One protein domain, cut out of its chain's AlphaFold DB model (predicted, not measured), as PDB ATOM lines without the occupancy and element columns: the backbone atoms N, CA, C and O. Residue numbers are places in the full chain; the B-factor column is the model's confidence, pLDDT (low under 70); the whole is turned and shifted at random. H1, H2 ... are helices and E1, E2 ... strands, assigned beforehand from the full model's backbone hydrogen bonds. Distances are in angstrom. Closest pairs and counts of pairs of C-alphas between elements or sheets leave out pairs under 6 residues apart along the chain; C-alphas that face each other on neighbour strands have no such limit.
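This is residues 13 to 167 of the 167 residues of an uncharacterized protein of Alistipes sp. 56_11 (UniProt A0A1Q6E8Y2). Look for two four-stranded sheets partly face to face, a sandwich with its strands crossed at 33 degrees; a long helix, H1, follows E8 after one residue and passes beside E6, and residues 157 to 167, of which 157 to 165 belong to H1, stick out from the body. The printed part has 155 residues, with eight named strands and then one named helix along the chain, class mixed. One sheet runs E4 E1 E8 E7 and is mixed; the other runs E3 E2 E5 E6 and is antiparallel. The whole is compact, with a radius of gyration of the C-alphas of 17.0 A, yet elongated, spanning 60 by 35 by 33 A.

Find C-alpha 13 at (-25.141, 39.998, 19.340); from there E1, residues 13 to 21, runs 26.2 A. In its sheet you meet E4, residues 49 to 57, 26.2 A; E8, residues 130 to 140, 26.8 A, which bends by 61 degrees at residue 133; and E7, residues 123 to 127. The other sheet holds E2, residues 27 to 33; E3, residues 39 to 44; E5, residues 75 to 82; and E6, residues 99 to 103. H1, residues 142 to 165, runs 35.3 A from C-alpha 142 at (-22.447, 44.339, 51.826) to C-alpha 165 at (-20.554, 79.546, 51.339).

Start at E1 and E8, parallel at 20 degrees, with N 16 and O 134 2.9 A apart. On the other side of E1, E4 is antiparallel at 164 degrees, with N 15 and O 54 at 2.9 A. E7 and E8 form a hairpin, with N 125 and O 135 at 2.8 A. This sheet is twisted. Cross to the other sheet at E3 and E4, whose closest C-alphas, Gly 40 and Trp 52, are 5.6 A apart. There E2 and E3 form a hairpin, with N 31 and O 40 at 3.0 A. E2 and E5 are antiparallel at 170 degrees, with N 30 and O 79 at 2.8 A. E5 and E6 form a hairpin, with N 80 and O 100 at 2.9 A. H1 is on this sheet, at the sheet's level, with a height over the sheet of 0.4 A; the closest C-alphas of E6 and H1, Ala 100 and Ala 148, are 4.0 A apart. In H1, 19 of 20 O i to N i+4 pairs are within hydrogen-bond range. E5 and E8 are apart.

The two C-alphas farthest apart, Asp 129 and Val 167, are 64.5 A apart. The printed part has no cut. The links E4 to E5, E5 to E6 and E6 to E7 are long. Look for pLDDT under 70 at residues 37 to 38, 58 to 66, 86 to 95 and 163 to 167; the mean of the printed part is 85.3.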
ATOM      1  N   PHE A  13     -26.093  40.374  18.317       84.00
ATOM      2  CA  PHE A  13     -25.141  39.998  19.340       84.00
ATOM      3  C   PHE A  13     -25.633  40.445  20.705       84.00
ATOM      4  O   PHE A  13     -26.215  41.522  20.865       84.00
ATOM      5  N   TYR A  14     -25.401  39.592  21.694       87.19
ATOM      6  CA  TYR A  14     -26.078  39.663  22.975       87.19
ATOM      7  C   TYR A  14     -25.070  39.704  24.110       87.19
ATOM      8  O   TYR A  14     -24.301  38.771  24.330       87.19
ATOM      9  N   THR A  15     -25.091  40.789  24.874       91.19
ATOM     10  CA  THR A  15     -24.368  40.860  26.141       91.19
ATOM     11  C   THR A  15     -25.374  40.857  27.278       91.19
ATOM     12  O   THR A  15     -26.150  41.797  27.455       91.19
ATOM     13  N   TYR A  16     -25.345  39.790  28.064       92.69
ATOM     14  CA  TYR A  16     -26.151  39.644  29.264       92.69
ATOM     15  C   TYR A  16     -25.390  40.165  30.476       92.69
ATOM     16  O   TYR A  16     -24.294  39.696  30.764       92.69
ATOM     17  N   PHE A  17     -25.993  41.072  31.235       94.31
ATOM     18  CA  PHE A  17     -25.467  41.522  32.517       94.31
ATOM     19  C   PHE A  17     -26.346  41.003  33.643       94.31
ATOM     20  O   PHE A  17     -27.480  41.447  33.821       94.31
ATOM     21  N   ARG A  18     -25.830  40.038  34.396       96.56
ATOM     22  CA  ARG A  18     -26.502  39.424  35.533       96.56
ATOM     23  C   ARG A  18     -25.980  40.010  36.836       96.56
ATOM     24  O   ARG A  18     -24.792  39.925  37.129       96.56
ATOM     25  N   MET A  19     -26.900  40.515  37.643       96.88
ATOM     26  CA  MET A  19     -26.634  40.987  38.998       96.88
ATOM     27  C   MET A  19     -27.233  40.001  39.996       96.88
ATOM     28  O   MET A  19     -28.410  39.650  39.885       96.88
ATOM     29  N   GLN A  20     -26.429  39.548  40.956       98.06
ATOM     30  CA  GLN A  20     -26.854  38.669  42.046       98.06
ATOM     31  C   GLN A  20     -26.784  39.421  43.371       98.06
ATOM     32  O   GLN A  20     -25.709  39.877  43.763       98.06
ATOM     33  N   ASN A  21     -27.909  39.528  44.071       97.94
ATOM     34  CA  ASN A  21     -27.973  40.226  45.345       97.94
ATOM     35  C   ASN A  21     -27.635  39.273  46.498       97.94
ATOM     36  O   ASN A  21     -28.453  38.443  46.891       97.94
ATOM     37  N   ALA A  22     -26.430  39.399  47.054       97.88
ATOM     38  CA  ALA A  22     -26.014  38.671  48.250       97.88
ATOM     39  C   ALA A  22     -26.104  39.516  49.533       97.88
ATOM     40  O   ALA A  22     -25.557  39.114  50.560       97.88
ATOM     41  N   THR A  23     -26.766  40.671  49.472       97.25
ATOM     42  CA  THR A  23     -26.955  41.580  50.608       97.25
ATOM     43  C   THR A  23     -28.247  41.271  51.358       97.25
ATOM     44  O   THR A  23     -29.099  40.517  50.881       97.25
ATOM     45  N   LYS A  24     -28.416  41.883  52.531       96.88
ATOM     46  CA  LYS A  24     -29.687  41.878  53.276       96.88
ATOM     47  C   LYS A  24     -30.686  42.946  52.807       96.88
ATOM     48  O   LYS A  24     -31.797  42.997  53.331       96.88
ATOM     49  N   HIS A  25     -30.296  43.775  51.845       95.38
ATOM     50  CA  HIS A  25     -31.047  44.923  51.347       95.38
ATOM     51  C   HIS A  25     -31.710  44.599  50.006       95.38
ATOM     52  O   HIS A  25     -31.217  43.776  49.232       95.38
ATOM     53  N   SER A  26     -32.830  45.246  49.697       93.69
ATOM     54  CA  SER A  26     -33.323  45.272  48.318       93.69
ATOM     55  C   SER A  26     -32.439  46.196  47.484       93.69
ATOM     56  O   SER A  26     -31.989  47.228  47.974       93.69
ATOM     57  N   VAL A  27     -32.159  45.828  46.236       93.62
ATOM     58  CA  VAL A  27     -31.272  46.607  45.364       93.62
ATOM     59  C   VAL A  27     -31.978  46.899  44.056       93.62
ATOM     60  O   VAL A  27     -32.529  45.991  43.438       93.62
ATOM     61  N   VAL A  28     -31.950  48.151  43.612       92.19
ATOM     62  CA  VAL A  28     -32.204  48.497  42.212       92.19
ATOM     63  C   VAL A  28     -30.863  48.792  41.568       92.19
ATOM     64  O   VAL A  28     -30.096  49.594  42.097       92.19
ATOM     65  N   PHE A  29     -30.569  48.136  40.448       91.62
ATOM     66  CA  PHE A  29     -29.359  48.425  39.689       91.62
ATOM     67  C   PHE A  29     -29.681  49.111  38.371       91.62
ATOM     68  O   PHE A  29     -30.686  48.788  37.731       91.62
ATOM     69  N   PHE A  30     -28.770  49.986  37.952       90.12
ATOM     70  CA  PHE A  30     -28.712  50.529  36.606       90.12
ATOM     71  C   PHE A  30     -27.406  50.138  35.932       90.12
ATOM     72  O   PHE A  30     -26.334  50.200  36.536       90.12
ATOM     73  N   ILE A  31     -27.496  49.729  34.668       90.56
ATOM     74  CA  ILE A  31     -26.333  49.518  33.802       90.56
ATOM     75  C   ILE A  31     -26.528  50.360  32.559       90.56
ATOM     76  O   ILE A  31     -27.474  50.152  31.801       90.56
ATOM     77  N   THR A  32     -25.600  51.279  32.339       89.31
ATOM     78  CA  THR A  32     -25.575  52.139  31.159       89.31
ATOM     79  C   THR A  32     -24.326  51.810  30.361       89.31
ATOM     80  O   THR A  32     -23.227  51.771  30.915       89.31
ATOM     81  N   THR A  33     -24.473  51.575  29.060       88.75
ATOM     82  CA  THR A  33     -23.343  51.354  28.147       88.75
ATOM     83  C   THR A  33     -23.039  52.632  27.371       88.75
ATOM     84  O   THR A  33     -23.886  53.511  27.243       88.75
ATOM     85  N   ARG A  34     -21.821  52.772  26.841       86.12
ATOM     86  CA  ARG A  34     -21.452  53.926  25.994       86.12
ATOM     87  C   ARG A  34     -22.019  53.844  24.580       86.12
ATOM     88  O   ARG A  34     -21.992  54.827  23.849       86.12
ATOM     89  N   ILE A  35     -22.461  52.654  24.192       77.00
ATOM     90  CA  ILE A  35     -22.856  52.305  22.825       77.00
ATOM     91  C   ILE A  35     -24.377  52.274  22.641       77.00
ATOM     92  O   ILE A  35     -24.856  52.125  21.522       77.00
ATOM     93  N   SER A  36     -25.142  52.434  23.725       72.25
ATOM     94  CA  SER A  36     -26.603  52.410  23.729       72.25
ATOM     95  C   SER A  36     -27.154  53.611  24.485       72.25
ATOM     96  O   SER A  36     -26.612  54.022  25.507       72.25
ATOM     97  N   SER A  37     -28.280  54.146  24.014       66.75
ATOM     98  CA  SER A  37     -29.056  55.162  24.732       66.75
ATOM     99  C   SER A  37     -29.982  54.574  25.804       66.75
ATOM    100  O   SER A  37     -30.710  55.323  26.449       66.75
ATOM    101  N   TYR A  38     -30.024  53.246  25.950       68.06
ATOM    102  CA  TYR A  38     -30.880  52.553  26.911       68.06
ATOM    103  C   TYR A  38     -30.067  52.013  28.082       68.06
ATOM    104  O   TYR A  38     -29.092  51.287  27.880       68.06
ATOM    105  N   SER A  39     -30.536  52.308  29.291       75.81
ATOM    106  CA  SER A  39     -30.025  51.727  30.530       75.81
ATOM    107  C   SER A  39     -30.883  50.541  30.956       75.81
ATOM    108  O   SER A  39     -32.112  50.566  30.859       75.81
ATOM    109  N   GLY A  40     -30.234  49.494  31.448       77.75
ATOM    110  CA  GLY A  40     -30.911  48.381  32.091       77.75
ATOM    111  C   GLY A  40     -31.286  48.700  33.517       77.75
ATOM    112  O   GLY A  40     -30.419  49.149  34.252       77.75
ATOM    113  N   VAL A  41     -32.534  48.428  33.906       86.12
ATOM    114  CA  VAL A  41     -33.019  48.603  35.280       86.12
ATOM    115  C   VAL A  41     -33.741  47.354  35.770       86.12
ATOM    116  O   VAL A  41     -34.577  46.792  35.058       86.12
ATOM    117  N   ALA A  42     -33.429  46.918  36.989       88.88
ATOM    118  CA  ALA A  42     -34.221  45.920  37.700       88.88
ATOM    119  C   ALA A  42     -34.060  46.051  39.218       88.88
ATOM    120  O   ALA A  42     -32.976  46.361  39.716       88.88
ATOM    121  N   ARG A  43     -35.142  45.750  39.944       90.62
ATOM    122  CA  ARG A  43     -35.127  45.518  41.390       90.62
ATOM    123  C   ARG A  43     -34.850  44.042  41.672       90.62
ATOM    124  O   ARG A  43     -35.445  43.177  41.035       90.62
ATOM    125  N   ILE A  44     -33.986  43.770  42.642       93.81
ATOM    126  CA  ILE A  44     -33.648  42.435  43.140       93.81
ATOM    127  C   ILE A  44     -33.652  42.438  44.672       93.81
ATOM    128  O   ILE A  44     -32.933  43.205  45.315       93.81
ATOM    129  N   ASN A  45     -34.472  41.587  45.282       95.31
ATOM    130  CA  ASN A  45     -34.509  41.408  46.735       95.31
ATOM    131  C   ASN A  45     -33.333  40.536  47.219       95.31
ATOM    132  O   ASN A  45     -32.626  39.947  46.396       95.31
ATOM    133  N   PRO A  46     -33.090  40.438  48.539       97.88
ATOM    134  CA  PRO A  46     -32.052  39.568  49.090       97.88
ATOM    135  C   PRO A  46     -32.120  38.135  48.550       97.88
ATOM    136  O   PRO A  46     -33.160  37.480  48.620       97.88
ATOM    137  N   GLY A  47     -31.000  37.638  48.021       97.44
ATOM    138  CA  GLY A  47     -30.890  36.303  47.429       97.44
ATOM    139  C   GLY A  47     -31.441  36.177  46.005       97.44
ATOM    140  O   GLY A  47     -31.289  35.117  45.395       97.44
ATOM    141  N   GLU A  48     -32.050  37.228  45.455       97.62
ATOM    142  CA  GLU A  48     -32.536  37.242  44.078       97.62
ATOM    143  C   GLU A  48     -31.445  37.657  43.086       97.62
ATOM    144  O   GLU A  48     -30.385  38.190  43.427       97.62
ATOM    145  N   GLN A  49     -31.731  37.415  41.813       96.94
ATOM    146  CA  GLN A  49     -30.915  37.876  40.706       96.94
ATOM    147  C   GLN A  49     -31.803  38.360  39.566       96.94
ATOM    148  O   GLN A  49     -32.904  37.847  39.358       96.94
ATOM    149  N   ALA A  50     -31.279  39.281  38.771       93.81
ATOM    150  CA  ALA A  50     -31.884  39.678  37.512       93.81
ATOM    151  C   ALA A  50     -30.800  39.832  36.450       93.81
ATOM    152  O   ALA A  50     -29.614  39.972  36.743       93.81
ATOM    153  N   THR A  51     -31.209  39.713  35.194       92.69
ATOM    154  CA  THR A  51     -30.338  39.829  34.031       92.69
ATOM    155  C   THR A  51     -30.908  40.896  33.117       92.69
ATOM    156  O   THR A  51     -32.069  40.814  32.722       92.69
ATOM    157  N   TRP A  52     -30.087  41.883  32.787       89.06
ATOM    158  CA  TRP A  52     -30.371  42.835  31.728       89.06
ATOM    159  C   TRP A  52     -29.668  42.413  30.436       89.06
ATOM    160  O   TRP A  52     -28.600  41.802  30.474       89.06
ATOM    161  N   LEU A  53     -30.285  42.726  29.300       87.00
ATOM    162  CA  LEU A  53     -29.794  42.374  27.976       87.00
ATOM    163  C   LEU A  53     -29.428  43.638  27.199       87.00
ATOM    164  O   LEU A  53     -30.285  44.485  26.953       87.00
ATOM    165  N   GLN A  54     -28.174  43.708  26.762       85.88
ATOM    166  CA  GLN A  54     -27.730  44.617  25.713       85.88
ATOM    167  C   GLN A  54     -27.700  43.853  24.390       85.88
ATOM    168  O   GLN A  54     -26.925  42.907  24.234       85.88
ATOM    169  N   THR A  55     -28.506  44.302  23.434       83.69
ATOM    170  CA  THR A  55     -28.497  43.790  22.061       83.69
ATOM    171  C   THR A  55     -27.744  44.762  21.163       83.69
ATOM    172  O   THR A  55     -27.961  45.972  21.247       83.69
ATOM    173  N   MET A  56     -26.874  44.238  20.304       78.44
ATOM    174  CA  MET A  56     -26.205  44.977  19.236       78.44
ATOM    175  C   MET A  56     -26.510  44.301  17.903       78.44
ATOM    176  O   MET A  56     -26.277  43.106  17.742       78.44
ATOM    177  N   THR A  57     -27.042  45.051  16.943       74.69
ATOM    178  CA  THR A  57     -27.315  44.531  15.596       74.69
ATOM    179  C   THR A  57     -26.041  44.545  14.761       74.69
ATOM    180  O   THR A  57     -25.289  45.522  14.791       74.69
ATOM    181  N   TYR A  58     -25.807  43.488  13.983       68.62
ATOM    182  CA  TYR A  58     -24.740  43.483  12.993       68.62
ATOM    183  C   TYR A  58     -25.001  44.489  11.881       68.62
ATOM    184  O   TYR A  58     -26.033  44.457  11.217       68.62
ATOM    185  N   LEU A  59     -24.032  45.376  11.658       67.94
ATOM    186  CA  LEU A  59     -24.044  46.318  10.547       67.94
ATOM    187  C   LEU A  59     -22.843  46.002   9.645       67.94
ATOM    188  O   LEU A  59     -21.726  46.387   9.987       67.94
ATOM    189  N   PRO A  60     -23.038  45.324   8.496       61.22
ATOM    190  CA  PRO A  60     -21.947  44.798   7.664       61.22
ATOM    191  C   PRO A  60     -21.037  45.865   7.032       61.22
ATOM    192  O   PRO A  60     -20.023  45.531   6.429       61.22
ATOM    193  N   TRP A  61     -21.391  47.147   7.138       64.38
ATOM    194  CA  TRP A  61     -20.579  48.279   6.680       64.38
ATOM    195  C   TRP A  61     -19.789  48.964   7.810       64.38
ATOM    196  O   TRP A  61     -19.141  49.980   7.559       64.38
ATOM    197  N   ILE A  62     -19.859  48.445   9.040       60.59
ATOM    198  CA  ILE A  62     -19.080  48.901  10.196       60.59
ATOM    199  C   ILE A  62     -18.247  47.712  10.687       60.59
ATOM    200  O   ILE A  62     -18.773  46.817  11.344       60.59
ATOM    201  N   ASP A  63     -16.959  47.712  10.346       54.06
ATOM    202  CA  ASP A  63     -16.013  46.621  10.649       54.06
ATOM    203  C   ASP A  63     -15.636  46.565  12.147       54.06
ATOM    204  O   ASP A  63     -15.304  45.510  12.677       54.06
ATOM    205  N   ASP A  64     -15.754  47.696  12.853       52.34
ATOM    206  CA  ASP A  64     -15.245  47.904  14.220       52.34
ATOM    207  C   ASP A  64     -16.309  47.767  15.327       52.34
ATOM    208  O   ASP A  64     -16.152  48.310  16.425       52.34
ATOM    209  N   ASN A  65     -17.421  47.067  15.085       56.41
ATOM    210  CA  ASN A  65     -18.306  46.737  16.201       56.41
ATOM    211  C   ASN A  65     -17.668  45.587  16.996       56.41
ATOM    212  O   ASN A  65     -17.672  44.449  16.538       56.41
ATOM    213  N   ASP A  66     -17.155  45.853  18.200       59.66
ATOM    214  CA  ASP A  66     -16.984  44.807  19.215       59.66
ATOM    215  C   ASP A  66     -18.379  44.261  19.529       59.66
ATOM    216  O   ASP A  66     -19.161  44.843  20.283       59.66
ATOM    217  N   MET A  67     -18.739  43.187  18.836       75.44
ATOM    218  CA  MET A  67     -20.138  42.804  18.691       75.44
ATOM    219  C   MET A  67     -20.747  42.288  20.000       75.44
ATOM    220  O   MET A  67     -21.926  42.497  20.272       75.44
ATOM    221  N   VAL A  68     -19.911  41.710  20.862       84.31
ATOM    222  CA  VAL A  68     -20.210  41.417  22.267       84.31
ATOM    223  C   VAL A  68     -19.261  42.197  23.170       84.31
ATOM    224  O   VAL A  68     -18.065  42.294  22.900       84.31
ATOM    225  N   ILE A  69     -19.768  42.708  24.290       87.31
ATOM    226  CA  ILE A  69     -18.946  43.447  25.247       87.31
ATOM    227  C   ILE A  69     -18.111  42.444  26.051       87.31
ATOM    228  O   ILE A  69     -18.615  41.811  26.976       87.31
ATOM    229  N   LYS A  70     -16.822  42.312  25.716       89.88
ATOM    230  CA  LYS A  70     -15.829  41.536  26.491       89.88
ATOM    231  C   LYS A  70     -14.858  42.407  27.305       89.88
ATOM    232  O   LYS A  70     -14.127  41.885  28.143       89.88
ATOM    233  N   ASP A  71     -14.862  43.720  27.091       90.56
ATOM    234  CA  ASP A  71     -14.171  44.697  27.941       90.56
ATOM    235  C   ASP A  71     -15.223  45.599  28.598       90.56
ATOM    236  O   ASP A  71     -15.952  46.329  27.921       90.56
ATOM    237  N   LEU A  72     -15.304  45.563  29.931       91.88
ATOM    238  CA  LEU A  72     -16.269  46.361  30.688       91.88
ATOM    239  C   LEU A  72     -15.994  47.869  30.608       91.88
ATOM    240  O   LEU A  72     -16.848  48.654  31.012       91.88
ATOM    241  N   LYS A  73     -14.883  48.319  30.007       89.00
ATOM    242  CA  LYS A  73     -14.704  49.731  29.618       89.00
ATOM    243  C   LYS A  73     -15.766  50.234  28.633       89.00
ATOM    244  O   LYS A  73     -15.924  51.448  28.510       89.00
ATOM    245  N   ALA A  74     -16.506  49.344  27.966       89.12
ATOM    246  CA  ALA A  74     -17.672  49.715  27.163       89.12
ATOM    247  C   ALA A  74     -18.862  50.213  28.009       89.12
ATOM    248  O   ALA A  74     -19.786  50.832  27.471       89.12
ATOM    249  N   LEU A  75     -18.857  49.972  29.326       91.69
ATOM    250  CA  LEU A  75     -19.833  50.553  30.240       91.69
ATOM    251  C   LEU A  75     -19.587  52.061  30.407       91.69
ATOM    252  O   LEU A  75     -18.468  52.563  30.273       91.69
ATOM    253  N   ALA A  76     -20.663  52.793  30.667       92.31
ATOM    254  CA  ALA A  76     -20.646  54.195  31.069       92.31
ATOM    255  C   ALA A  76     -20.783  54.290  32.593       92.31
ATOM    256  O   ALA A  76     -19.896  54.826  33.256       92.31
ATOM    257  N   PHE A  77     -21.842  53.688  33.142       92.06
ATOM    258  CA  PHE A  77     -22.123  53.676  34.575       92.06
ATOM    259  C   PHE A  77     -22.688  52.328  35.019       92.06
ATOM    260  O   PHE A  77     -23.450  51.691  34.287       92.06
ATOM    261  N   VAL A  78     -22.333  51.934  36.241       94.12
ATOM    262  CA  VAL A  78     -23.102  50.978  37.043       94.12
ATOM    263  C   VAL A  78     -23.547  51.701  38.301       94.12
ATOM    264  O   VAL A  78     -22.729  52.345  38.954       94.12
ATOM    265  N   GLU A  79     -24.824  51.610  38.639       92.75
ATOM    266  CA  GLU A  79     -25.398  52.340  39.770       92.75
ATOM    267  C   GLU A  79     -26.218  51.386  40.613       92.75
ATOM    268  O   GLU A  79     -26.966  50.573  40.071       92.75
ATOM    269  N   LEU A  80     -26.045  51.461  41.927       93.94
ATOM    270  CA  LEU A  80     -26.687  50.578  42.886       93.94
ATOM    271  C   LEU A  80     -27.408  51.423  43.928       93.94
ATOM    272  O   LEU A  80     -26.778  52.190  44.655       93.94
ATOM    273  N   PHE A  81     -28.718  51.236  44.011       92.75
ATOM    274  CA  PHE A  81     -29.586  51.898  44.971       92.75
ATOM    275  C   PHE A  81     -30.104  50.870  45.962       92.75
ATOM    276  O   PHE A  81     -30.733  49.884  45.565       92.75
ATOM    277  N   PHE A  82     -29.845  51.100  47.243       93.12
ATOM    278  CA  PHE A  82     -30.214  50.182  48.314       93.12
ATOM    279  C   PHE A  82     -31.512  50.621  48.995       93.12
ATOM    280  O   PHE A  82     -31.722  51.789  49.284       93.12
ATOM    281  N   ASP A  83     -32.426  49.680  49.204       91.75
ATOM    282  CA  ASP A  83     -33.761  49.923  49.758       91.75
ATOM    283  C   ASP A  83     -34.529  51.129  49.180       91.75
ATOM    284  O   ASP A  83     -35.222  51.830  49.926       91.75
ATOM    285  N   PRO A  84     -34.498  51.369  47.850       87.00
ATOM    286  CA  PRO A  84     -35.193  52.513  47.295       87.00
ATOM    287  C   PRO A  84     -36.714  52.318  47.428       87.00
ATOM    288  O   PRO A  84     -37.203  51.176  47.351       87.00
ATOM    289  N   PRO A  85     -37.504  53.401  47.556       81.38
ATOM    290  CA  PRO A  85     -38.959  53.332  47.690       81.38
ATOM    291  C   PRO A  85     -39.602  52.481  46.589       81.38
ATOM    292  O   PRO A  85     -39.185  52.546  45.436       81.38
ATOM    293  N   HIS A  86     -40.637  51.695  46.891       69.56
ATOM    294  CA  HIS A  86     -41.207  50.735  45.926       69.56
ATOM    295  C   HIS A  86     -41.786  51.384  44.651       69.56
ATOM    296  O   HIS A  86     -41.866  50.733  43.617       69.56
ATOM    297  N   SER A  87     -42.138  52.672  44.677       65.44
ATOM    298  CA  SER A  87     -42.615  53.410  43.496       65.44
ATOM    299  C   SER A  87     -41.527  53.729  42.459       65.44
ATOM    300  O   SER A  87     -41.846  54.245  41.391       65.44
ATOM    301  N   SER A  88     -40.256  53.456  42.766       60.66
ATOM    302  CA  SER A  88     -39.090  53.923  41.999       60.66
ATOM    303  C   SER A  88     -38.607  52.974  40.894       60.66
ATOM    304  O   SER A  88     -37.629  53.281  40.226       60.66
ATOM    305  N   GLU A  89     -39.280  51.843  40.631       56.56
ATOM    306  CA  GLU A  89     -38.797  50.818  39.675       56.56
ATOM    307  C   GLU A  89     -38.503  51.341  38.257       56.56
ATOM    308  O   GLU A  89     -37.754  50.715  37.512       56.56
ATOM    309  N   ARG A  90     -39.082  52.486  37.877       54.56
ATOM    310  CA  ARG A  90     -38.836  53.147  36.587       54.56
ATOM    311  C   ARG A  90     -38.022  54.440  36.677       54.56
ATOM    312  O   ARG A  90     -37.557  54.900  35.643       54.56
ATOM    313  N   TRP A  91     -37.891  55.010  37.874       57.28
ATOM    314  CA  TRP A  91     -37.256  56.301  38.141       57.28
ATOM    315  C   TRP A  91     -36.699  56.271  39.563       57.28
ATOM    316  O   TRP A  91     -37.457  56.380  40.531       57.28
ATOM    317  N   VAL A  92     -35.391  56.079  39.677       63.16
ATOM    318  CA  VAL A  92     -34.661  56.235  40.932       63.16
ATOM    319  C   VAL A  92     -33.858  57.521  40.769       63.16
ATOM    320  O   VAL A  92     -33.110  57.649  39.807       63.16
ATOM    321  N   ASP A  93     -34.134  58.509  41.617       63.62
ATOM    322  CA  ASP A  93     -33.404  59.776  41.639       63.62
ATOM    323  C   ASP A  93     -31.997  59.541  42.208       63.62
ATOM    324  O   ASP A  93     -31.849  58.771  43.158       63.62
ATOM    325  N   ASP A  94     -30.980  60.200  41.655       59.00
ATOM    326  CA  ASP A  94     -29.611  60.180  42.190       59.00
ATOM    327  C   ASP A  94     -29.538  60.757  43.608       59.00
ATOM    328  O   ASP A  94     -28.607  60.458  44.358       59.00
ATOM    329  N   GLU A  95     -30.532  61.566  43.984       64.25
ATOM    330  CA  GLU A  95     -30.729  62.068  45.343       64.25
ATOM    331  C   GLU A  95     -31.236  60.993  46.321       64.25
ATOM    332  O   GLU A  95     -31.359  61.257  47.519       64.25
ATOM    333  N   LEU A  96     -31.556  59.779  45.852       70.25
ATOM    334  CA  LEU A  96     -31.972  58.698  46.737       70.25
ATOM    335  C   LEU A  96     -30.775  58.072  47.447       70.25
ATOM    336  O   LEU A  96     -29.885  57.470  46.846       70.25
ATOM    337  N   ASP A  97     -30.840  58.124  48.768       72.44
ATOM    338  CA  ASP A  97     -29.918  57.428  49.645       72.44
ATOM    339  C   ASP A  97     -30.412  56.008  49.956       72.44
ATOM    340  O   ASP A  97     -31.610  55.824  50.201       72.44
ATOM    341  N   PRO A  98     -29.518  55.004  50.038       78.19
ATOM    342  CA  PRO A  98     -28.090  55.013  49.721       78.19
ATOM    343  C   PRO A  98     -27.839  54.635  48.250       78.19
ATOM    344  O   PRO A  98     -28.236  53.555  47.800       78.19
ATOM    345  N   CYS A  99     -27.102  55.488  47.534       88.25
ATOM    346  CA  CYS A  99     -26.688  55.267  46.144       88.25
ATOM    347  C   CYS A  99     -25.159  55.195  45.999       88.25
ATOM    348  O   CYS A  99     -24.447  56.106  46.442       88.25
ATOM    349  N   ALA A 100     -24.677  54.137  45.334       92.38
ATOM    350  CA  ALA A 100     -23.314  54.028  44.814       92.38
ATOM    351  C   ALA A 100     -23.311  54.133  43.286       92.38
ATOM    352  O   ALA A 100     -23.943  53.321  42.605       92.38
ATOM    353  N   ARG A 101     -22.524  55.069  42.748       92.38
ATOM    354  CA  ARG A 101     -22.301  55.233  41.307       92.38
ATOM    355  C   ARG A 101     -20.863  54.881  40.943       92.38
ATOM    356  O   ARG A 101     -19.902  55.420  41.488       92.38
ATOM    357  N   TYR A 102     -20.717  54.014  39.952       93.81
ATOM    358  CA  TYR A 102     -19.441  53.564  39.411       93.81
ATOM    359  C   TYR A 102     -19.280  54.082  37.981       93.81
ATOM    360  O   TYR A 102     -19.809  53.498  37.035       93.81
ATOM    361  N   SER A 103     -18.550  55.190  37.820       92.88
ATOM    362  CA  SER A 103     -18.242  55.792  36.512       92.88
ATOM    363  C   SER A 103     -17.120  55.050  35.806       92.88
ATOM    364  O   SER A 103     -16.047  54.860  36.376       92.88
ATOM    365  N   PHE A 104     -17.335  54.691  34.543       93.62
ATOM    366  CA  PHE A 104     -16.317  54.043  33.727       93.62
ATOM    367  C   PHE A 104     -15.476  55.008  32.892       93.62
ATOM    368  O   PHE A 104     -14.493  54.562  32.296       93.62
ATOM    369  N   PHE A 105     -15.838  56.294  32.833       91.00
ATOM    370  CA  PHE A 105     -15.180  57.297  31.985       91.00
ATOM    371  C   PHE A 105     -13.730  57.562  32.386       91.00
ATOM    372  O   PHE A 105     -12.866  57.654  31.513       91.00
ATOM    373  N   ASP A 106     -13.467  57.606  33.687       90.38
ATOM    374  CA  ASP A 106     -12.135  57.835  34.231       90.38
ATOM    375  C   ASP A 106     -11.360  56.520  34.410       90.38
ATOM    376  O   ASP A 106     -11.956  55.438  34.452       90.38
ATOM    377  N   PRO A 107     -10.023  56.558  34.524       89.88
ATOM    378  CA  PRO A 107      -9.239  55.389  34.909       89.88
ATOM    379  C   PRO A 107      -9.656  54.847  36.283       89.88
ATOM    380  O   PRO A 107      -9.991  55.606  37.188       89.88
ATOM    381  N   MET A 108      -9.618  53.523  36.457       92.38
ATOM    382  CA  MET A 108      -9.909  52.899  37.750       92.38
ATOM    383  C   MET A 108      -8.784  53.182  38.754       92.38
ATOM    384  O   MET A 108      -7.605  53.039  38.423       92.38
ATOM    385  N   THR A 109      -9.146  53.535  39.985       90.12
ATOM    386  CA  THR A 109      -8.200  53.695  41.098       90.12
ATOM    387  C   THR A 109      -8.013  52.385  41.865       90.12
ATOM    388  O   THR A 109      -8.811  51.454  41.771       90.12
ATOM    389  N   GLU A 110      -6.955  52.292  42.672       89.81
ATOM    390  CA  GLU A 110      -6.709  51.102  43.499       89.81
ATOM    391  C   GLU A 110      -7.807  50.863  44.548       89.81
ATOM    392  O   GLU A 110      -8.143  49.716  44.838       89.81
ATOM    393  N   THR A 111      -8.421  51.932  45.056       87.62
ATOM    394  CA  THR A 111      -9.534  51.863  46.015       87.62
ATOM    395  C   THR A 111     -10.815  51.272  45.424       87.62
ATOM    396  O   THR A 111     -11.697  50.884  46.175       87.62
ATOM    397  N   GLN A 112     -10.915  51.172  44.095       89.31
ATOM    398  CA  GLN A 112     -12.071  50.616  43.387       89.31
ATOM    399  C   GLN A 112     -11.915  49.123  43.052       89.31
ATOM    400  O   GLN A 112     -12.783  48.554  42.385       89.31
ATOM    401  N   ARG A 113     -10.828  48.466  43.485       92.00
ATOM    402  CA  ARG A 113     -10.670  47.012  43.320       92.00
ATOM    403  C   ARG A 113     -11.785  46.258  44.039       92.00
ATOM    404  O   ARG A 113     -12.176  46.627  45.141       92.00
ATOM    405  N   GLY A 114     -12.268  45.186  43.420       91.75
ATOM    406  CA  GLY A 114     -13.381  44.391  43.940       91.75
ATOM    407  C   GLY A 114     -14.771  45.018  43.780       91.75
ATOM    408  O   GLY A 114     -15.735  44.369  44.154       91.75
ATOM    409  N   THR A 115     -14.882  46.232  43.227       94.44
ATOM    410  CA  THR A 115     -16.169  46.897  42.945       94.44
ATOM    411  C   THR A 115     -16.649  46.582  41.520       94.44
ATOM    412  O   THR A 115     -15.880  46.011  40.737       94.44
ATOM    413  N   PRO A 116     -17.842  47.040  41.081       95.06
ATOM    414  CA  PRO A 116     -18.270  46.892  39.692       95.06
ATOM    415  C   PRO A 116     -17.278  47.452  38.660       95.06
ATOM    416  O   PRO A 116     -17.294  47.012  37.514       95.06
ATOM    417  N   ARG A 117     -16.395  48.389  39.038       94.62
ATOM    418  CA  ARG A 117     -15.333  48.925  38.163       94.62
ATOM    419  C   ARG A 117     -14.236  47.921  37.847       94.62
ATOM    420  O   ARG A 117     -13.600  48.023  36.798       94.62
ATOM    421  N   ASP A 118     -14.001  46.992  38.757       95.31
ATOM    422  CA  ASP A 118     -12.961  45.995  38.631       95.31
ATOM    423  C   ASP A 118     -13.486  44.822  37.813       95.31
ATOM    424  O   ASP A 118     -14.191  43.959  38.325       95.31
ATOM    425  N   GLN A 119     -13.120  44.757  36.533       95.50
ATOM    426  CA  GLN A 119     -13.532  43.657  35.661       95.50
ATOM    427  C   GLN A 119     -13.162  42.274  36.226       95.50
ATOM    428  O   GLN A 119     -13.869  41.309  35.952       95.50
ATOM    429  N   SER A 120     -12.103  42.159  37.038       95.81
ATOM    430  CA  SER A 120     -11.733  40.880  37.658       95.81
ATOM    431  C   SER A 120     -12.699  40.424  38.760       95.81
ATOM    432  O   SER A 120     -12.705  39.246  39.109       95.81
ATOM    433  N   ALA A 121     -13.547  41.327  39.267       96.50
ATOM    434  CA  ALA A 121     -14.638  41.010  40.186       96.50
ATOM    435  C   ALA A 121     -15.871  40.423  39.472       96.50
ATOM    436  O   ALA A 121     -16.784  39.915  40.125       96.50
ATOM    437  N   TRP A 122     -15.902  40.468  38.137       98.06
ATOM    438  CA  TRP A 122     -16.970  39.892  37.331       98.06
ATOM    439  C   TRP A 122     -16.574  38.532  36.764       98.06
ATOM    440  O   TRP A 122     -15.423  38.284  36.408       98.06
ATOM    441  N   VAL A 123     -17.564  37.660  36.602       98.19
ATOM    442  CA  VAL A 123     -17.398  36.387  35.895       98.19
ATOM    443  C   VAL A 123     -17.900  36.545  34.466       98.19
ATOM    444  O   VAL A 123     -19.078  36.843  34.263       98.19
ATOM    445  N   LEU A 124     -17.016  36.329  33.490       96.88
ATOM    446  CA  LEU A 124     -17.372  36.222  32.076       96.88
ATOM    447  C   LEU A 124     -17.666  34.765  31.724       96.88
ATOM    448  O   LEU A 124     -16.825  33.887  31.909       96.88
ATOM    449  N   GLU A 125     -18.842  34.526  31.164       96.25
ATOM    450  CA  GLU A 125     -19.249  33.249  30.597       96.25
ATOM    451  C   GLU A 125     -19.466  33.418  29.090       96.25
ATOM    452  O   GLU A 125     -20.286  34.229  28.652       96.25
ATOM    453  N   GLU A 126     -18.729  32.643  28.298       92.69
ATOM    454  CA  GLU A 126     -18.956  32.502  26.858       92.69
ATOM    455  C   GLU A 126     -19.807  31.257  26.606       92.69
ATOM    456  O   GLU A 126     -19.617  30.227  27.257       92.69
ATOM    457  N   PHE A 127     -20.750  31.338  25.669       88.38
ATOM    458  CA  PHE A 127     -21.631  30.220  25.345       88.38
ATOM    459  C   PHE A 127     -21.050  29.424  24.166       88.38
ATOM    460  O   PHE A 127     -21.012  29.950  23.054       88.38
ATOM    461  N   PRO A 128     -20.634  28.152  24.351       85.06
ATOM    462  CA  PRO A 128     -20.026  27.365  23.271       85.06
ATOM    463  C   PRO A 128     -20.937  27.205  22.052       85.06
ATOM    464  O   PRO A 128     -20.471  27.249  20.917       85.06
ATOM    465  N   ASP A 129     -22.241  27.072  22.298       85.75
ATOM    466  CA  ASP A 129     -23.254  26.884  21.258       85.75
ATOM    467  C   ASP A 129     -23.826  28.215  20.729       85.75
ATOM    468  O   ASP A 129     -24.693  28.201  19.856       85.75
ATOM    469  N   ARG A 130     -23.383  29.368  21.262       81.44
ATOM    470  CA  ARG A 130     -23.852  30.718  20.885       81.44
ATOM    471  C   ARG A 130     -22.694  31.726  20.896       81.44
ATOM    472  O   ARG A 130     -22.570  32.515  21.833       81.44
ATOM    473  N   PRO A 131     -21.828  31.722  19.868       82.88
ATOM    474  CA  PRO A 131     -20.642  32.581  19.830       82.88
ATOM    475  C   PRO A 131     -20.966  34.082  19.720       82.88
ATOM    476  O   PRO A 131     -20.106  34.915  19.999       82.88
ATOM    477  N   ASN A 132     -22.195  34.437  19.338       84.62
ATOM    478  CA  ASN A 132     -22.708  35.807  19.300       84.62
ATOM    479  C   ASN A 132     -23.213  36.309  20.667       84.62
ATOM    480  O   ASN A 132     -23.742  37.417  20.746       84.62
ATOM    481  N   ALA A 133     -23.067  35.526  21.740       89.50
ATOM    482  CA  ALA A 133     -23.550  35.885  23.064       89.50
ATOM    483  C   ALA A 133     -22.491  35.693  24.157       89.50
ATOM    484  O   ALA A 133     -21.714  34.737  24.153       89.50
ATOM    485  N   VAL A 134     -22.513  36.577  25.152       92.81
ATOM    486  CA  VAL A 134     -21.734  36.449  26.392       92.81
ATOM    487  C   VAL A 134     -22.574  36.848  27.598       92.81
ATOM    488  O   VAL A 134     -23.543  37.603  27.475       92.81
ATOM    489  N   ARG A 135     -22.193  36.372  28.784       95.62
ATOM    490  CA  ARG A 135     -22.784  36.803  30.051       95.62
ATOM    491  C   ARG A 135     -21.718  37.265  31.029       95.62
ATOM    492  O   ARG A 135     -20.801  36.525  31.356       95.62
ATOM    493  N   TRP A 136     -21.911  38.465  31.549       97.56
ATOM    494  CA  TRP A 136     -21.219  38.987  32.712       97.56
ATOM    495  C   TRP A 136     -22.072  38.764  33.952       97.56
ATOM    496  O   TRP A 136     -23.247  39.127  33.962       97.56
ATOM    497  N   THR A 137     -21.487  38.192  35.000       98.19
ATOM    498  CA  THR A 137     -22.145  38.033  36.301       98.19
ATOM    499  C   THR A 137     -21.373  38.790  37.375       98.19
ATOM    500  O   THR A 137     -20.183  38.541  37.566       98.19
ATOM    501  N   TYR A 138     -22.064  39.674  38.094       98.19
ATOM    502  CA  TYR A 138     -21.558  40.356  39.284       98.19
ATOM    503  C   TYR A 138     -22.342  39.939  40.521       98.19
ATOM    504  O   TYR A 138     -23.568  39.784  40.479       98.19
ATOM    505  N   ARG A 139     -21.636  39.791  41.642       98.12
ATOM    506  CA  ARG A 139     -22.236  39.509  42.944       98.12
ATOM    507  C   ARG A 139     -22.156  40.761  43.805       98.12
ATOM    508  O   ARG A 139     -21.077  41.137  44.234       98.12
ATOM    509  N   ILE A 140     -23.308  41.355  44.085       97.75
ATOM    510  CA  ILE A 140     -23.431  42.510  44.974       97.75
ATOM    511  C   ILE A 140     -23.348  42.013  46.415       97.75
ATOM    512  O   ILE A 140     -24.052  41.071  46.793       97.75
ATOM    513  N   THR A 141     -22.493  42.638  47.212       96.88
ATOM    514  CA  THR A 141     -22.206  42.289  48.603       96.88
ATOM    515  C   THR A 141     -22.477  43.470  49.535       96.88
ATOM    516  O   THR A 141     -22.832  44.564  49.103       96.88
ATOM    517  N   GLU A 142     -22.326  43.253  50.843       96.06
ATOM    518  CA  GLU A 142     -22.447  44.339  51.826       96.06
ATOM    519  C   GLU A 142     -21.373  45.424  51.627       96.06
ATOM    520  O   GLU A 142     -21.604  46.566  52.008       96.06
ATOM    521  N   GLY A 143     -20.246  45.114  50.971       95.19
ATOM    522  CA  GLY A 143     -19.232  46.117  50.632       95.19
ATOM    523  C   GLY A 143     -19.772  47.199  49.692       95.19
ATOM    524  O   GLY A 143     -19.504  48.380  49.892       95.19
ATOM    525  N   GLU A 144     -20.612  46.830  48.718       96.25
ATOM    526  CA  GLU A 144     -21.284  47.803  47.851       96.25
ATOM    527  C   GLU A 144     -22.284  48.677  48.615       96.25
ATOM    528  O   GLU A 144     -22.469  49.839  48.256       96.25
ATOM    529  N   TYR A 145     -22.923  48.141  49.658       95.44
ATOM    530  CA  TYR A 145     -23.813  48.919  50.520       95.44
ATOM    531  C   TYR A 145     -23.027  49.937  51.352       95.44
ATOM    532  O   TYR A 145     -23.397  51.107  51.406       95.44
ATOM    533  N   GLU A 146     -21.918  49.517  51.966       94.69
ATOM    534  CA  GLU A 146     -21.034  50.412  52.723       94.69
ATOM    535  C   GLU A 146     -20.482  51.536  51.836       94.69
ATOM    536  O   GLU A 146     -20.466  52.699  52.242       94.69
ATOM    537  N   GLU A 147     -20.110  51.212  50.598       94.12
ATOM    538  CA  GLU A 147     -19.673  52.189  49.603       94.12
ATOM    539  C   GLU A 147     -20.797  53.156  49.205       94.12
ATOM    540  O   GLU A 147     -20.567  54.363  49.110       94.12
ATOM    541  N   ALA A 148     -22.027  52.663  49.036       93.38
ATOM    542  CA  ALA A 148     -23.188  53.515  48.782       93.38
ATOM    543  C   ALA A 148     -23.439  54.489  49.937       93.38
ATOM    544  O   ALA A 148     -23.693  55.671  49.704       93.38
ATOM    545  N   VAL A 149     -23.321  54.027  51.186       93.12
ATOM    546  CA  VAL A 149     -23.424  54.884  52.377       93.12
ATOM    547  C   VAL A 149     -22.292  55.912  52.410       93.12
ATOM    548  O   VAL A 149     -22.557  57.085  52.659       93.12
ATOM    549  N   ARG A 150     -21.047  55.520  52.115       92.94
ATOM    550  CA  ARG A 150     -19.902  56.443  52.074       92.94
ATOM    551  C   ARG A 150     -20.105  57.551  51.039       92.94
ATOM    552  O   ARG A 150     -20.044  58.721  51.402       92.94
ATOM    553  N   GLN A 151     -20.387  57.188  49.784       90.50
ATOM    554  CA  GLN A 151     -20.619  58.160  48.709       90.50
ATOM    555  C   GLN A 151     -21.792  59.084  49.035       90.50
ATOM    556  O   GLN A 151     -21.739  60.277  48.762       90.50
ATOM    557  N   THR A 152     -22.843  58.535  49.642       89.44
ATOM    558  CA  THR A 152     -23.973  59.316  50.139       89.44
ATOM    559  C   THR A 152     -23.513  60.370  51.137       89.44
ATOM    560  O   THR A 152     -23.717  61.555  50.898       89.44
ATOM    561  N   LEU A 153     -22.850  59.966  52.221       90.31
ATOM    562  CA  LEU A 153     -22.399  60.888  53.266       90.31
ATOM    563  C   LEU A 153     -21.465  61.984  52.733       90.31
ATOM    564  O   LEU A 153     -21.549  63.116  53.200       90.31
ATOM    565  N   GLU A 154     -20.620  61.673  51.749       89.69
ATOM    566  CA  GLU A 154     -19.771  62.662  51.071       89.69
ATOM    567  C   GLU A 154     -20.598  63.703  50.312       89.69
ATOM    568  O   GLU A 154     -20.400  64.895  50.525       89.69
ATOM    569  N   ARG A 155     -21.604  63.279  49.531       87.69
ATOM    570  CA  ARG A 155     -22.518  64.213  48.842       87.69
ATOM    571  C   ARG A 155     -23.241  65.148  49.818       87.69
ATOM    572  O   ARG A 155     -23.437  66.320  49.506       87.69
ATOM    573  N   TRP A 156     -23.641  64.651  50.992       83.00
ATOM    574  CA  TRP A 156     -24.269  65.491  52.023       83.00
ATOM    575  C   TRP A 156     -23.287  66.489  52.644       83.00
ATOM    576  O   TRP A 156     -23.673  67.629  52.891       83.00
ATOM    577  N   ALA A 157     -22.033  66.089  52.872       85.94
ATOM    578  CA  ALA A 157     -21.005  66.983  53.401       85.94
ATOM    579  C   ALA A 157     -20.698  68.136  52.433       85.94
ATOM    580  O   ALA A 157     -20.667  69.288  52.863       85.94
ATOM    581  N   ASP A 158     -20.559  67.834  51.139       77.75
ATOM    582  CA  ASP A 158     -20.316  68.842  50.101       77.75
ATOM    583  C   ASP A 158     -21.481  69.846  50.019       77.75
ATOM    584  O   ASP A 158     -21.265  71.058  49.990       77.75
ATOM    585  N   ARG A 159     -22.734  69.366  50.076       78.19
ATOM    586  CA  ARG A 159     -23.916  70.246  50.045       78.19
ATOM    587  C   ARG A 159     -23.996  71.160  51.270       78.19
ATOM    588  O   ARG A 159     -24.305  72.343  51.141       78.19
ATOM    589  N   ASP A 160     -23.685  70.632  52.453       77.06
ATOM    590  CA  ASP A 160     -23.622  71.416  53.690       77.06
ATOM    591  C   ASP A 160     -22.509  72.482  53.654       77.06
ATOM    592  O   ASP A 160     -22.577  73.455  54.413       77.06
ATOM    593  N   GLU A 161     -21.449  72.304  52.862       73.69
ATOM    594  CA  GLU A 161     -20.407  73.316  52.637       73.69
ATOM    595  C   GLU A 161     -20.856  74.373  51.621       73.69
ATOM    596  O   GLU A 161     -20.770  75.564  51.929       73.69
ATOM    597  N   GLU A 162     -21.432  73.969  50.484       72.44
ATOM    598  CA  GLU A 162     -21.991  74.895  49.486       72.44
ATOM    599  C   GLU A 162     -23.060  75.820  50.093       72.44
ATOM    600  O   GLU A 162     -23.047  77.035  49.869       72.44
ATOM    601  N   GLU A 163     -23.956  75.277  50.926       69.44
ATOM    602  CA  GLU A 163     -24.969  76.066  51.636       69.44
ATOM    603  C   GLU A 163     -24.351  77.076  52.617       69.44
ATOM    604  O   GLU A 163     -24.910  78.156  52.804       69.44
ATOM    605  N   LYS A 164     -23.195  76.774  53.228       63.94
ATOM    606  CA  LYS A 164     -22.492  77.714  54.121       63.94
ATOM    607  C   LYS A 164     -21.752  78.814  53.364       63.94
ATOM    608  O   LYS A 164     -21.645  79.915  53.894       63.94
ATOM    609  N   GLU A 165     -21.231  78.539  52.170       64.50
ATOM    610  CA  GLU A 165     -20.554  79.546  51.339       64.50
ATOM    611  C   GLU A 165     -21.532  80.527  50.672       64.50
ATOM    612  O   GLU A 165     -21.148  81.641  50.310       64.50
ATOM    613  N   CYS A 166     -22.804  80.144  50.537       55.84
ATOM    614  CA  CYS A 166     -23.854  80.963  49.929       55.84
ATOM    615  C   CYS A 166     -24.599  81.896  50.914       55.84
ATOM    616  O   CYS A 166     -25.594  82.512  50.513       55.84
ATOM    617  N   VAL A 167     -24.146  82.009  52.173       51.44
ATOM    618  CA  VAL A 167     -24.751  82.836  53.246       51.44
ATOM    619  C   VAL A 167     -23.849  83.995  53.659       51.44
ATOM    620  O   VAL A 167     -22.637  83.780  53.869       51.44
TER     621      VAL A 167